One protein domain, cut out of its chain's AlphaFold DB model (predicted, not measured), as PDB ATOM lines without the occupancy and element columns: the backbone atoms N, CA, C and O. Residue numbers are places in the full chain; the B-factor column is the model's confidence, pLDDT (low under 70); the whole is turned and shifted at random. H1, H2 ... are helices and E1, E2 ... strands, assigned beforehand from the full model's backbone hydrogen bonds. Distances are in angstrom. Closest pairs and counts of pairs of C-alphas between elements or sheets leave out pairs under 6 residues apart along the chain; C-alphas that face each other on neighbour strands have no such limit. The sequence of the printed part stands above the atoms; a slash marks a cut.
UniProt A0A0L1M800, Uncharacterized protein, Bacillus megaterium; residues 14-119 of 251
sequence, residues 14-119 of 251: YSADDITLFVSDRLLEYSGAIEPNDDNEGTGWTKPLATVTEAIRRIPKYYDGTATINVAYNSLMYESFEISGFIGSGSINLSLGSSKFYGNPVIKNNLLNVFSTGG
ATOM      1  N   TYR A  14      39.687  31.575 -45.312       89.62
ATOM      2  CA  TYR A  14      40.527  30.409 -45.098       89.62
ATOM      3  C   TYR A  14      41.988  30.813 -45.256       89.62
ATOM      4  O   TYR A  14      42.332  31.512 -46.209       89.62
ATOM      5  N   SER A  15      42.856  30.327 -44.374       91.88
ATOM      6  CA  SER A  15      44.297  30.389 -44.602       91.88
ATOM      7  C   SER A  15      45.012  29.181 -44.009       91.88
ATOM      8  O   SER A  15      44.612  28.635 -42.979       91.88
ATOM      9  N   ALA A  16      46.100  28.791 -44.661       94.19
ATOM     10  CA  ALA A  16      47.075  27.838 -44.147       94.19
ATOM     11  C   ALA A  16      48.463  28.480 -43.962       94.19
ATOM     12  O   ALA A  16      49.394  27.801 -43.539       94.19
ATOM     13  N   ASP A  17      48.599  29.771 -44.274       96.56
ATOM     14  CA  ASP A  17      49.869  30.483 -44.175       96.56
ATOM     15  C   ASP A  17      50.187  30.810 -42.715       96.56
ATOM     16  O   ASP A  17      49.303  31.170 -41.929       96.56
ATOM     17  N   ASP A  18      51.462  30.727 -42.349       97.62
ATOM     18  CA  ASP A  18      51.912  31.106 -41.014       97.62
ATOM     19  C   ASP A  18      51.821  32.624 -40.821       97.62
ATOM     20  O   ASP A  18      52.252  33.421 -41.658       97.62
ATOM     21  N   ILE A  19      51.273  33.031 -39.678       97.75
ATOM     22  CA  ILE A  19      51.061  34.435 -39.324       97.75
ATOM     23  C   ILE A  19      51.942  34.759 -38.122       97.75
ATOM     24  O   ILE A  19      51.900  34.067 -37.109       97.75
ATOM     25  N   THR A  20      52.722  35.836 -38.192       98.56
ATOM     26  CA  THR A  20      53.459  36.358 -37.030       98.56
ATOM     27  C   THR A  20      53.054  37.799 -36.768       98.56
ATOM     28  O   THR A  20      53.198  38.653 -37.639       98.56
ATOM     29  N   LEU A  21      52.555  38.057 -35.562       98.56
ATOM     30  CA  LEU A  21      52.061  39.354 -35.117       98.56
ATOM     31  C   LEU A  21      52.836  39.829 -33.887       98.56
ATOM     32  O   LEU A  21      53.232  39.032 -33.035       98.56
ATOM     33  N   PHE A  22      53.034  41.138 -33.792       98.56
ATOM     34  CA  PHE A  22      53.793  41.805 -32.740       98.56
ATOM     35  C   PHE A  22      52.917  42.844 -32.042       98.56
ATOM     36  O   PHE A  22      52.303  43.679 -32.703       98.56
ATOM     37  N   VAL A  23      52.875  42.799 -30.711       98.44
ATOM     38  CA  VAL A  23      52.013  43.629 -29.854       98.44
ATOM     39  C   VAL A  23      52.866  44.331 -28.798       98.44
ATOM     40  O   VAL A  23      53.726  43.697 -28.188       98.44
ATOM     41  N   SER A  24      52.636  45.618 -28.547       97.44
ATOM     42  CA  SER A  24      53.341  46.386 -27.514       97.44
ATOM     43  C   SER A  24      52.425  47.423 -26.865       97.44
ATOM     44  O   SER A  24      51.578  48.007 -27.526       97.44
ATOM     45  N   ASP A  25      52.644  47.700 -25.580       97.06
ATOM     46  CA  ASP A  25      51.984  48.778 -24.827       97.06
ATOM     47  C   ASP A  25      52.712  50.128 -24.926       97.06
ATOM     48  O   ASP A  25      52.244  51.134 -24.396       97.06
ATOM     49  N   ARG A  26      53.898  50.140 -25.542       96.44
ATOM     50  CA  ARG A  26      54.791  51.301 -25.596       96.44
ATOM     51  C   ARG A  26      55.628  51.344 -26.868       96.44
ATOM     52  O   ARG A  26      55.900  50.302 -27.475       96.44
ATOM     53  N   LEU A  27      56.115  52.534 -27.208       96.25
ATOM     54  CA  LEU A  27      57.177  52.708 -28.191       96.25
ATOM     55  C   LEU A  27      58.434  51.932 -27.769       96.25
ATOM     56  O   LEU A  27      58.903  52.041 -26.634       96.25
ATOM     57  N   LEU A  28      58.977  51.139 -28.690       93.56
ATOM     58  CA  LEU A  28      60.194  50.359 -28.474       93.56
ATOM     59  C   LEU A  28      61.410  51.097 -29.043       93.56
ATOM     60  O   LEU A  28      61.311  51.783 -30.056       93.56
ATOM     61  N   GLU A  29      62.575  50.927 -28.419       90.69
ATOM     62  CA  GLU A  29      63.822  51.624 -28.779       90.69
ATOM     63  C   GLU A  29      64.522  50.996 -30.002       90.69
ATOM     64  O   GLU A  29      65.694  50.621 -29.961       90.69
ATOM     65  N   TYR A  30      63.798  50.865 -31.113       88.69
ATOM     66  CA  TYR A  30      64.344  50.446 -32.402       88.69
ATOM     67  C   TYR A  30      64.360  51.616 -33.384       88.69
ATOM     68  O   TYR A  30      63.487  52.483 -33.372       88.69
ATOM     69  N   SER A  31      65.339  51.621 -34.289       92.12
ATOM     70  CA  SER A  31      65.381  52.607 -35.370       92.12
ATOM     71  C   SER A  31      64.117  52.508 -36.230       92.12
ATOM     72  O   SER A  31      63.844  51.459 -36.812       92.12
ATOM     73  N   GLY A  32      63.367  53.607 -36.335       92.12
ATOM     74  CA  GLY A  32      62.130  53.676 -37.119       92.12
ATOM     75  C   GLY A  32      60.896  53.085 -36.432       92.12
ATOM     76  O   GLY A  32      59.889  52.877 -37.106       92.12
ATOM     77  N   ALA A  33      60.963  52.804 -35.127       94.75
ATOM     78  CA  ALA A  33      59.780  52.433 -34.363       94.75
ATOM     79  C   ALA A  33      58.782  53.596 -34.280       94.75
ATOM     80  O   ALA A  33      59.171  54.754 -34.118       94.75
ATOM     81  N   ILE A  34      57.496  53.267 -34.380       96.31
ATOM     82  CA  ILE A  34      56.377  54.183 -34.149       96.31
ATOM     83  C   ILE A  34      55.543  53.705 -32.964       96.31
ATOM     84  O   ILE A  34      55.667  52.559 -32.524       96.31
ATOM     85  N   GLU A  35      54.696  54.596 -32.450       96.94
ATOM     86  CA  GLU A  35      53.789  54.268 -31.353       96.94
ATOM     87  C   GLU A  35      52.911  53.053 -31.709       96.94
ATOM     88  O   GLU A  35      52.417  52.961 -32.844       96.94
ATOM     89  N   PRO A  36      52.704  52.115 -30.766       97.44
ATOM     90  CA  PRO A  36      51.789  51.005 -30.974       97.44
ATOM     91  C   PRO A  36      50.374  51.503 -31.258       97.44
ATOM     92  O   PRO A  36      49.848  52.375 -30.566       97.44
ATOM     93  N   ASN A  37      49.758  50.937 -32.288       97.56
ATOM     94  CA  ASN A  37      48.407  51.266 -32.719       97.56
ATOM     95  C   ASN A  37      47.817  50.037 -33.420       97.56
ATOM     96  O   ASN A  37      48.514  49.356 -34.168       97.56
ATOM     97  N   ASP A  38      46.540  49.754 -33.194       97.94
ATOM     98  CA  ASP A  38      45.824  48.650 -33.837       97.94
ATOM     99  C   ASP A  38      45.572  48.875 -35.341       97.94
ATOM    100  O   ASP A  38      45.267  47.921 -36.054       97.94
ATOM    101  N   ASP A  39      45.812  50.086 -35.852       97.50
ATOM    102  CA  ASP A  39      45.899  50.389 -37.287       97.50
ATOM    103  C   ASP A  39      47.253  49.981 -37.908       97.50
ATOM    104  O   ASP A  39      47.391  49.932 -39.133       97.50
ATOM    105  N   ASN A  40      48.277  49.683 -37.095       97.50
ATOM    106  CA  ASN A  40      49.586  49.267 -37.600       97.50
ATOM    107  C   ASN A  40      49.520  47.877 -38.249       97.50
ATOM    108  O   ASN A  40      48.649  47.066 -37.958       97.50
ATOM    109  N   GLU A  41      50.484  47.538 -39.104       95.75
ATOM    110  CA  GLU A  41      50.535  46.215 -39.750       95.75
ATOM    111  C   GLU A  41      50.803  45.069 -38.761       95.75
ATOM    112  O   GLU A  41      50.374  43.942 -39.000       95.75
ATOM    113  N   GLY A  42      51.487  45.329 -37.642       96.56
ATOM    114  CA  GLY A  42      51.768  44.307 -36.634       96.56
ATOM    115  C   GLY A  42      52.766  43.240 -37.081       96.56
ATOM    116  O   GLY A  42      52.938  42.256 -36.376       96.56
ATOM    117  N   THR A  43      53.430  43.417 -38.224       95.56
ATOM    118  CA  THR A  43      54.365  42.461 -38.847       95.56
ATOM    119  C   THR A  43      55.797  42.578 -38.310       95.56
ATOM    120  O   THR A  43      56.675  41.808 -38.695       95.56
ATOM    121  N   GLY A  44      56.050  43.519 -37.393       96.31
ATOM    122  CA  GLY A  44      57.344  43.700 -36.738       96.31
ATOM    123  C   GLY A  44      57.307  44.708 -35.588       96.31
ATOM    124  O   GLY A  44      56.350  45.464 -35.424       96.31
ATOM    125  N   TRP A  45      58.394  44.764 -34.812       96.62
ATOM    126  CA  TRP A  45      58.535  45.669 -33.660       96.62
ATOM    127  C   TRP A  45      58.623  47.159 -34.011       96.62
ATOM    128  O   TRP A  45      58.513  47.994 -33.118       96.62
ATOM    129  N   THR A  46      58.835  47.509 -35.282       96.50
ATOM    130  CA  THR A  46      58.844  48.907 -35.733       96.50
ATOM    131  C   THR A  46      57.439  49.484 -35.869       96.50
ATOM    132  O   THR A  46      57.268  50.685 -35.705       96.50
ATOM    133  N   LYS A  47      56.432  48.644 -36.141       96.56
ATOM    134  CA  LYS A  47      55.016  49.027 -36.243       96.56
ATOM    135  C   LYS A  47      54.130  47.982 -35.541       96.56
ATOM    136  O   LYS A  47      53.375  47.276 -36.218       96.56
ATOM    137  N   PRO A  48      54.257  47.817 -34.212       98.12
ATOM    138  CA  PRO A  48      53.507  46.807 -33.476       98.12
ATOM    139  C   PRO A  48      52.046  47.232 -33.285       98.12
ATOM    140  O   PRO A  48      51.722  48.421 -33.307       98.12
ATOM    141  N   LEU A  49      51.174  46.253 -33.060       98.62
ATOM    142  CA  LEU A  49      49.795  46.469 -32.618       98.62
ATOM    143  C   LEU A  49      49.769  46.955 -31.170       98.62
ATOM    144  O   LEU A  49      50.700  46.676 -30.409       98.62
ATOM    145  N   ALA A  50      48.696  47.640 -30.782       97.94
ATOM    146  CA  ALA A  50      48.502  48.084 -29.406       97.94
ATOM    147  C   ALA A  50      47.873  46.993 -28.528       97.94
ATOM    148  O   ALA A  50      48.116  46.976 -27.323       97.94
ATOM    149  N   THR A  51      47.084  46.078 -29.102       98.19
ATOM    150  CA  THR A  51      46.341  45.064 -28.339       98.19
ATOM    151  C   THR A  51      46.521  43.640 -28.862       98.19
ATOM    152  O   THR A  51      46.704  43.381 -30.055       98.19
ATOM    153  N   VAL A  52      46.433  42.668 -27.947       98.31
ATOM    154  CA  VAL A  52      46.341  41.241 -28.296       98.31
ATOM    155  C   VAL A  52      44.998  40.945 -28.956       98.31
ATOM    156  O   VAL A  52      44.916  40.092 -29.839       98.31
ATOM    157  N   THR A  53      43.949  41.667 -28.563       98.00
ATOM    158  CA  THR A  53      42.613  41.551 -29.156       98.00
ATOM    159  C   THR A  53      42.631  41.797 -30.666       98.00
ATOM    160  O   THR A  53      42.094  40.981 -31.421       98.00
ATOM    161  N   GLU A  54      43.296  42.857 -31.126       98.06
ATOM    162  CA  GLU A  54      43.452  43.122 -32.558       98.06
ATOM    163  C   GLU A  54      44.294  42.043 -33.249       98.06
ATOM    164  O   GLU A  54      43.942  41.582 -34.335       98.06
ATOM    165  N   ALA A  55      45.359  41.566 -32.601       98.25
ATOM    166  CA  ALA A  55      46.172  40.483 -33.147       98.25
ATOM    167  C   ALA A  55      45.347  39.203 -33.379       98.25
ATOM    168  O   ALA A  55      45.443  38.580 -34.434       98.25
ATOM    169  N   ILE A  56      44.476  38.834 -32.433       98.12
ATOM    170  CA  ILE A  56      43.568  37.686 -32.573       98.12
ATOM    171  C   ILE A  56      42.564  37.910 -33.712       98.12
ATOM    172  O   ILE A  56      42.244  36.965 -34.435       98.12
ATOM    173  N   ARG A  57      42.065  39.141 -33.893       96.69
ATOM    174  CA  ARG A  57      41.096  39.481 -34.949       96.69
ATOM    175  C   ARG A  57      41.653  39.256 -36.356       96.69
ATOM    176  O   ARG A  57      40.881  38.946 -37.257       96.69
ATOM    177  N   ARG A  58      42.969  39.397 -36.537       96.19
ATOM    178  CA  ARG A  58      43.661  39.229 -37.828       96.19
ATOM    179  C   ARG A  58      43.890  37.779 -38.235       96.19
ATOM    180  O   ARG A  58      44.303  37.530 -39.361       96.19
ATOM    181  N   ILE A  59      43.652  36.827 -37.335       96.81
ATOM    182  CA  ILE A  59      43.765  35.405 -37.651       96.81
ATOM    183  C   ILE A  59      42.448  34.959 -38.313       96.81
ATOM    184  O   ILE A  59      41.382  35.152 -37.716       96.81
ATOM    185  N   PRO A  60      42.490  34.333 -39.504       95.69
ATOM    186  CA  PRO A  60      41.296  33.799 -40.151       95.69
ATOM    187  C   PRO A  60      40.574  32.778 -39.268       95.69
ATOM    188  O   PRO A  60      41.193  32.029 -38.514       95.69
ATOM    189  N   LYS A  61      39.240  32.725 -39.343       94.50
ATOM    190  CA  LYS A  61      38.462  31.796 -38.502       94.50
ATOM    191  C   LYS A  61      38.590  30.341 -38.934       94.50
ATOM    192  O   LYS A  61      38.424  29.468 -38.086       94.50
ATOM    193  N   TYR A  62      38.885  30.091 -40.208       96.19
ATOM    194  CA  TYR A  62      39.166  28.762 -40.736       96.19
ATOM    195  C   TYR A  62      40.655  28.695 -41.043       96.19
ATOM    196  O   TYR A  62      41.118  29.278 -42.022       96.19
ATOM    197  N   TYR A  63      41.411  28.060 -40.155       97.25
ATOM    198  CA  TYR A  63      42.854  28.224 -40.122       97.25
ATOM    199  C   TYR A  63      43.588  26.907 -39.880       97.25
ATOM    200  O   TYR A  63      43.381  26.224 -38.874       97.25
ATOM    201  N   ASP A  64      44.465  26.574 -40.823       97.12
ATOM    202  CA  ASP A  64      45.304  25.372 -40.794       97.12
ATOM    203  C   ASP A  64      46.792  25.685 -40.574       97.12
ATOM    204  O   ASP A  64      47.583  24.768 -40.365       97.12
ATOM    205  N   GLY A  65      47.173  26.966 -40.585       97.25
ATOM    206  CA  GLY A  65      48.547  27.412 -40.351       97.25
ATOM    207  C   GLY A  65      48.906  27.568 -38.870       97.25
ATOM    208  O   GLY A  65      48.160  27.182 -37.959       97.25
ATOM    209  N   THR A  66      50.061  28.185 -38.619       98.31
ATOM    210  CA  THR A  66      50.524  28.559 -37.279       98.31
ATOM    211  C   THR A  66      50.527  30.073 -37.093       98.31
ATOM    212  O   THR A  66      51.338  30.791 -37.675       98.31
ATOM    213  N   ALA A  67      49.665  30.566 -36.204       98.44
ATOM    214  CA  ALA A  67      49.628  31.972 -35.830       98.44
ATOM    215  C   ALA A  67      50.439  32.183 -34.550       98.44
ATOM    216  O   ALA A  67      50.185  31.535 -33.536       98.44
ATOM    217  N   THR A  68      51.400  33.102 -34.570       98.62
ATOM    218  CA  THR A  68      52.224  33.469 -33.416       98.62
ATOM    219  C   THR A  68      52.013  34.936 -33.077       98.62
ATOM    220  O   THR A  68      52.302  35.813 -33.884       98.62
ATOM    221  N   ILE A  69      51.541  35.212 -31.864       98.75
ATOM    222  CA  ILE A  69      51.382  36.559 -31.315       98.75
ATOM    223  C   ILE A  69      52.487  36.776 -30.283       98.75
ATOM    224  O   ILE A  69      52.527  36.102 -29.252       98.75
ATOM    225  N   ASN A  70      53.380  37.724 -30.555       98.56
ATOM    226  CA  ASN A  70      54.487  38.100 -29.684       98.56
ATOM    227  C   ASN A  70      54.171  39.417 -28.979       98.56
ATOM    228  O   ASN A  70      54.065  40.460 -29.621       98.56
ATOM    229  N   VAL A  71      54.073  39.380 -27.656       98.50
ATOM    230  CA  VAL A  71      53.915  40.579 -26.827       98.50
ATOM    231  C   VAL A  71      55.293  41.060 -26.387       98.50
ATOM    232  O   VAL A  71      56.140  40.259 -25.978       98.50
ATOM    233  N   ALA A  72      55.531  42.367 -26.493       97.81
ATOM    234  CA  ALA A  72      56.786  42.984 -26.099       97.81
ATOM    235  C   ALA A  72      57.112  42.671 -24.634       97.81
ATOM    236  O   ALA A  72      56.235  42.552 -23.783       97.81
ATOM    237  N   TYR A  73      58.401  42.521 -24.331       96.81
ATOM    238  CA  TYR A  73      58.815  42.077 -23.007       96.81
ATOM    239  C   TYR A  73      58.359  43.057 -21.913       96.81
ATOM    240  O   TYR A  73      58.517  44.269 -22.073       96.81
ATOM    241  N   ASN A  74      57.853  42.547 -20.788       96.69
ATOM    242  CA  ASN A  74      57.393  43.342 -19.639       96.69
ATOM    243  C   ASN A  74      56.317  44.403 -19.958       96.69
ATOM    244  O   ASN A  74      56.235  45.405 -19.246       96.69
ATOM    245  N   SER A  75      55.495  44.219 -20.993       97.75
ATOM    246  CA  SER A  75      54.377  45.131 -21.262       97.75
ATOM    247  C   SER A  75      53.321  45.116 -20.154       97.75
ATOM    248  O   SER A  75      53.125  44.111 -19.464       97.75
ATOM    249  N   LEU A  76      52.638  46.245 -19.973       98.06
ATOM    250  CA  LEU A  76      51.502  46.432 -19.076       98.06
ATOM    251  C   LEU A  76      50.226  46.588 -19.907       98.06
ATOM    252  O   LEU A  76      49.850  47.677 -20.330       98.06
ATOM    253  N   MET A  77      49.541  45.471 -20.126       97.94
ATOM    254  CA  MET A  77      48.372  45.394 -20.994       97.94
ATOM    255  C   MET A  77      47.093  45.544 -20.165       97.94
ATOM    256  O   MET A  77      46.772  44.694 -19.332       97.94
ATOM    257  N   TYR A  78      46.333  46.612 -20.390       97.25
ATOM    258  CA  TYR A  78      45.048  46.851 -19.720       97.25
ATOM    259  C   TYR A  78      43.879  46.346 -20.568       97.25
ATOM    260  O   TYR A  78      43.002  47.108 -20.966       97.25
ATOM    261  N   GLU A  79      43.875  45.047 -20.859       96.56
ATOM    262  CA  GLU A  79      42.844  44.416 -21.682       96.56
ATOM    263  C   GLU A  79      42.391  43.063 -21.122       96.56
ATOM    264  O   GLU A  79      43.109  42.370 -20.398       96.56
ATOM    265  N   SER A  80      41.170  42.679 -21.486       95.81
ATOM    266  CA  SER A  80      40.718  41.286 -21.466       95.81
ATOM    267  C   SER A  80      40.604  40.847 -22.921       95.81
ATOM    268  O   SER A  80      40.000  41.574 -23.704       95.81
ATOM    269  N   PHE A  81      41.157  39.690 -23.273       96.75
ATOM    270  CA  PHE A  81      41.120  39.185 -24.645       96.75
ATOM    271  C   PHE A  81      40.342  37.872 -24.735       96.75
ATOM    272  O   PHE A  81      40.276  37.094 -23.778       96.75
ATOM    273  N   GLU A  82      39.761  37.624 -25.907       98.00
ATOM    274  CA  GLU A  82      39.004  36.411 -26.195       98.00
ATOM    275  C   GLU A  82      39.572  35.686 -27.424       98.00
ATOM    276  O   GLU A  82      39.618  36.250 -28.514       98.00
ATOM    277  N   ILE A  83      39.941  34.411 -27.268       98.12
ATOM    278  CA  ILE A  83      40.279  33.511 -28.381       98.12
ATOM    279  C   ILE A  83      39.093  32.581 -28.592       98.12
ATOM    280  O   ILE A  83      38.822  31.714 -27.754       98.12
ATOM    281  N   SER A  84      38.354  32.775 -29.683       97.50
ATOM    282  CA  SER A  84      37.059  32.116 -29.842       97.50
ATOM    283  C   SER A  84      36.672  31.794 -31.276       97.50
ATOM    284  O   SER A  84      36.830  32.624 -32.177       97.50
ATOM    285  N   GLY A  85      36.100  30.602 -31.456       95.62
ATOM    286  CA  GLY A  85      35.432  30.180 -32.686       95.62
ATOM    287  C   GLY A  85      36.366  29.836 -33.843       95.62
ATOM    288  O   GLY A  85      35.950  29.960 -34.992       95.62
ATOM    289  N   PHE A  86      37.613  29.453 -33.566       96.62
ATOM    290  CA  PHE A  86      38.549  29.020 -34.604       96.62
ATOM    291  C   PHE A  86      38.316  27.550 -34.987       96.62
ATOM    292  O   PHE A  86      38.236  26.676 -34.120       96.62
ATOM    293  N   ILE A  87      38.224  27.282 -36.288       95.75
ATOM    294  CA  ILE A  87      37.975  25.973 -36.909       95.75
ATOM    295  C   ILE A  87      39.172  25.623 -37.799       95.75
ATOM    296  O   ILE A  87      39.721  26.500 -38.454       95.75
ATOM    297  N   GLY A  88      39.571  24.354 -37.836       94.19
ATOM    298  CA  GLY A  88      40.716  23.890 -38.622       94.19
ATOM    299  C   GLY A  88      41.662  23.027 -37.798       94.19
ATOM    300  O   GLY A  88      41.344  22.629 -36.674       94.19
ATOM    301  N   SER A  89      42.810  22.720 -38.386       94.38
ATOM    302  CA  SER A  89      43.858  21.866 -37.819       94.38
ATOM    303  C   SER A  89      45.086  22.639 -37.325       94.38
ATOM    304  O   SER A  89      46.013  22.034 -36.785       94.38
ATOM    305  N   GLY A  90      45.078  23.965 -37.488       96.94
ATOM    306  CA  GLY A  90      46.187  24.845 -37.147       96.94
ATOM    307  C   GLY A  90      46.370  25.094 -35.649       96.94
ATOM    308  O   GLY A  90      45.827  24.404 -34.772       96.94
ATOM    309  N   SER A  91      47.143  26.131 -35.336       98.25
ATOM    310  CA  SER A  91      47.396  26.533 -33.951       98.25
ATOM    311  C   SER A  91      47.555  28.036 -33.764       98.25
ATOM    312  O   SER A  91      47.916  28.769 -34.685       98.25
ATOM    313  N   ILE A  92      47.295  28.485 -32.535       98.62
ATOM    314  CA  ILE A  92      47.525  29.858 -32.090       98.62
ATOM    315  C   ILE A  92      48.498  29.822 -30.907       98.62
ATOM    316  O   ILE A  92      48.207  29.209 -29.881       98.62
ATOM    317  N   ASN A  93      49.638  30.498 -31.041       98.62
ATOM    318  CA  ASN A  93      50.696  30.601 -30.042       98.62
ATOM    319  C   ASN A  93      50.784  32.036 -29.512       98.62
ATOM    320  O   ASN A  93      51.129  32.956 -30.248       98.62
ATOM    321  N   LEU A  94      50.504  32.234 -28.226       98.25
ATOM    322  CA  LEU A  94      50.660  33.505 -27.525       98.25
ATOM    323  C   LEU A  94      51.952  33.471 -26.706       98.25
ATOM    324  O   LEU A  94      52.044  32.774 -25.696       98.25
ATOM    325  N   SER A  95      52.941  34.254 -27.120       98.06
ATOM    326  CA  SER A  95      54.165  34.503 -26.359       98.06
ATOM    327  C   SER A  95      54.026  35.835 -25.633       98.06
ATOM    328  O   SER A  95      54.147  36.898 -26.242       98.06
ATOM    329  N   LEU A  96      53.740  35.802 -24.329       97.25
ATOM    330  CA  LEU A  96      53.395  37.022 -23.589       97.25
ATOM    331  C   LEU A  96      54.616  37.808 -23.089       97.25
ATOM    332  O   LEU A  96      54.442  38.847 -22.460       97.25
ATOM    333  N   GLY A  97      55.847  37.333 -23.298       93.38
ATOM    334  CA  GLY A  97      57.059  38.102 -22.986       93.38
ATOM    335  C   GLY A  97      57.174  38.560 -21.522       93.38
ATOM    336  O   GLY A  97      57.603  39.675 -21.257       93.38
ATOM    337  N   SER A  98      56.736  37.756 -20.548       95.56
ATOM    338  CA  SER A  98      56.663  38.168 -19.128       95.56
ATOM    339  C   SER A  98      55.816  39.430 -18.859       95.56
ATOM    340  O   SER A  98      55.921  40.036 -17.792       95.56
ATOM    341  N   SER A  99      54.941  39.808 -19.791       97.81
ATOM    342  CA  SER A  99      54.019  40.939 -19.658       97.81
ATOM    343  C   SER A  99      52.962  40.703 -18.588       97.81
ATOM    344  O   SER A  99      52.672  39.566 -18.208       97.81
ATOM    345  N   LYS A 100      52.364  41.789 -18.102       98.25
ATOM    346  CA  LYS A 100      51.260  41.771 -17.142       98.25
ATOM    347  C   LYS A 100      49.981  42.228 -17.826       98.25
ATOM    348  O   LYS A 100      49.928  43.337 -18.343       98.25
ATOM    349  N   PHE A 101      48.954  41.395 -17.767       98.31
ATOM    350  CA  PHE A 101      47.613  41.697 -18.245       98.31
ATOM    351  C   PHE A 101      46.705  42.024 -17.064       98.31
ATOM    352  O   PHE A 101      46.692  41.288 -16.080       98.31
ATOM    353  N   TYR A 102      45.935  43.102 -17.164       97.94
ATOM    354  CA  TYR A 102      44.932  43.507 -16.182       97.94
ATOM    355  C   TYR A 102      43.536  43.247 -16.749       97.94
ATOM    356  O   TYR A 102      42.891  44.136 -17.306       97.94
ATOM    357  N   GLY A 103      43.075  42.006 -16.619       97.00
ATOM    358  CA  GLY A 103      41.835  41.543 -17.229       97.00
ATOM    359  C   GLY A 103      41.627  40.041 -17.077       97.00
ATOM    360  O   GLY A 103      42.410  39.358 -16.418       97.00
ATOM    361  N   ASN A 104      40.559  39.538 -17.698       97.69
ATOM    362  CA  ASN A 104      40.123  38.149 -17.569       97.69
ATOM    363  C   ASN A 104      40.053  37.503 -18.961       97.69
ATOM    364  O   ASN A 104      39.066  37.705 -19.672       97.69
ATOM    365  N   PRO A 105      41.101  36.782 -19.392       97.56
ATOM    366  CA  PRO A 105      41.110  36.100 -20.675       97.56
ATOM    367  C   PRO A 105      40.060  34.992 -20.773       97.56
ATOM    368  O   PRO A 105      39.830  34.228 -19.828       97.56
ATOM    369  N   VAL A 106      39.482  34.849 -21.964       98.12
ATOM    370  CA  VAL A 106      38.538  33.774 -22.283       98.12
ATOM    371  C   VAL A 106      39.002  33.035 -23.534       98.12
ATOM    372  O   VAL A 106      39.188  33.625 -24.591       98.12
ATOM    373  N   ILE A 107      39.166  31.721 -23.437       98.19
ATOM    374  CA  ILE A 107      39.501  30.847 -24.563       98.19
ATOM    375  C   ILE A 107      38.332  29.884 -24.727       98.19
ATOM    376  O   ILE A 107      38.075  29.078 -23.830       98.19
ATOM    377  N   LYS A 108      37.572  29.969 -25.822       97.44
ATOM    378  CA  LYS A 108      36.350  29.165 -25.966       97.44
ATOM    379  C   LYS A 108      36.037  28.690 -27.378       97.44
ATOM    380  O   LYS A 108      36.230  29.416 -28.338       97.44
ATOM    381  N   ASN A 109      35.420  27.517 -27.495       96.50
ATOM    382  CA  ASN A 109      34.876  26.988 -28.751       96.50
ATOM    383  C   ASN A 109      35.909  26.916 -29.895       96.50
ATOM    384  O   ASN A 109      35.579  27.228 -31.037       96.50
ATOM    385  N   ASN A 110      37.156  26.549 -29.589       96.88
ATOM    386  CA  ASN A 110      38.211  26.414 -30.592       96.88
ATOM    387  C   ASN A 110      38.477  24.944 -30.908       96.88
ATOM    388  O   ASN A 110      38.664  24.138 -29.992       96.88
ATOM    389  N   LEU A 111      38.528  24.620 -32.201       96.31
ATOM    390  CA  LEU A 111      39.047  23.341 -32.682       96.31
ATOM    391  C   LEU A 111      40.569  23.354 -32.827       96.31
ATOM    392  O   LEU A 111      41.187  22.304 -32.664       96.31
ATOM    393  N   LEU A 112      41.147  24.534 -33.071       97.06
ATOM    394  CA  LEU A 112      42.591  24.743 -33.084       97.06
ATOM    395  C   LEU A 112      43.197  24.530 -31.699       97.06
ATOM    396  O   LEU A 112      42.570  24.787 -30.667       97.06
ATOM    397  N   ASN A 113      44.470  24.145 -31.702       97.62
ATOM    398  CA  ASN A 113      45.278  24.118 -30.494       97.62
ATOM    399  C   ASN A 113      45.659  25.547 -30.095       97.62
ATOM    400  O   ASN A 113      46.140  26.320 -30.927       97.62
ATOM    401  N   VAL A 114      45.488  25.888 -28.818       98.44
ATOM    402  CA  VAL A 114      45.900  27.194 -28.284       98.44
ATOM    403  C   VAL A 114      47.026  27.004 -27.280       98.44
ATOM    404  O   VAL A 114      46.893  26.266 -26.304       98.44
ATOM    405  N   PHE A 115      48.127  27.706 -27.493       98.62
ATOM    406  CA  PHE A 115      49.288  27.707 -26.619       98.62
ATOM    407  C   PHE A 115      49.490  29.114 -26.074       98.62
ATOM    408  O   PHE A 115      49.468  30.078 -26.831       98.62
ATOM    409  N   SER A 116      49.696  29.246 -24.769       98.19
ATOM    410  CA  SER A 116      50.074  30.517 -24.151       98.19
ATOM    411  C   SER A 116      51.252  30.302 -23.217       98.19
ATOM    412  O   SER A 116      51.228  29.385 -22.390       98.19
ATOM    413  N   THR A 117      52.291  31.118 -23.370       98.31
ATOM    414  CA  THR A 117      53.540  30.972 -22.627       98.31
ATOM    415  C   THR A 117      54.039  32.282 -22.037       98.31
ATOM    416  O   THR A 117      54.093  33.326 -22.699       98.31
ATOM    417  N   GLY A 118      54.453  32.194 -20.773       94.69
ATOM    418  CA  GLY A 118      54.996  33.304 -20.002       94.69
ATOM    419  C   GLY A 118      53.952  34.365 -19.656       94.69
ATOM    420  O   GLY A 118      52.845  34.375 -20.166       94.69
ATOM    421  N   GLY A 119      54.310  35.306 -18.787       96.88
ATOM    422  CA  GLY A 119      53.435  36.429 -18.440       96.88
ATOM    423  C   GLY A 119      52.572  36.214 -17.199       96.88
ATOM    424  O   GLY A 119      52.534  35.154 -16.573       96.88
TER     425      GLY A 119
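Overview. This is residues 14 to 119 of the 251 residues of an uncharacterized protein of Bacillus megaterium (UniProt A0A0L1M800). With little regular structure, the chain winds in stacked turns: the parallel sheet E1 E2 E4 E7 makes one wall, H1 and the parallel sheet E3 E6 the opposite wall, and E5 lies at one side. The 106 printed residues, 36 of them in named elements, mostly strand, run E1 H1 E2 E3 E4 E5 E6 E7. They are compact, with a radius of gyration of the C-alphas of 13.2 A, and span 37 by 27 by 20 A.

Arrangement. E2, residues 66 to 71, is parallel to E1, residues 19 to 23 (N 21 and O 68, 2.8 A), and to E4, residues 91 to 95 (N 69 and O 93, 2.8 A). E7, residues 113 to 117, is parallel to E4, with N 94 and O 115 2.8 A apart. H1, residues 52 to 57, every O i to N i+4 pair within hydrogen-bond range, is on this sheet over E2, height 8.8 A; its closest C-alphas to E2 are Ala 55 and Ile 69, 6.8 A. E1, H1, E2 form a strand-helix-strand unit, parallel neighbours joined through a helix, its crossover right-handed. E3, residues 82 to 84, is parallel to E6, residues 106 to 108, with N 83 and O 106 2.9 A apart. E5, residues 100 to 102, pairs with no named strand.

Along the chain. E1 begins at C-alpha 19 (51.061, 34.435, -39.324); E2 is 16.3 A long; E7 ends at C-alpha 117 (53.540, 30.972, -22.627).

Size, cuts and confidence. The farthest C-alphas, Ser 31 and Asn 109, are 40.4 A apart. The link E1 to H1 is long, 28 residues. The printed part has no cut; no printed residue is under pLDDT 70.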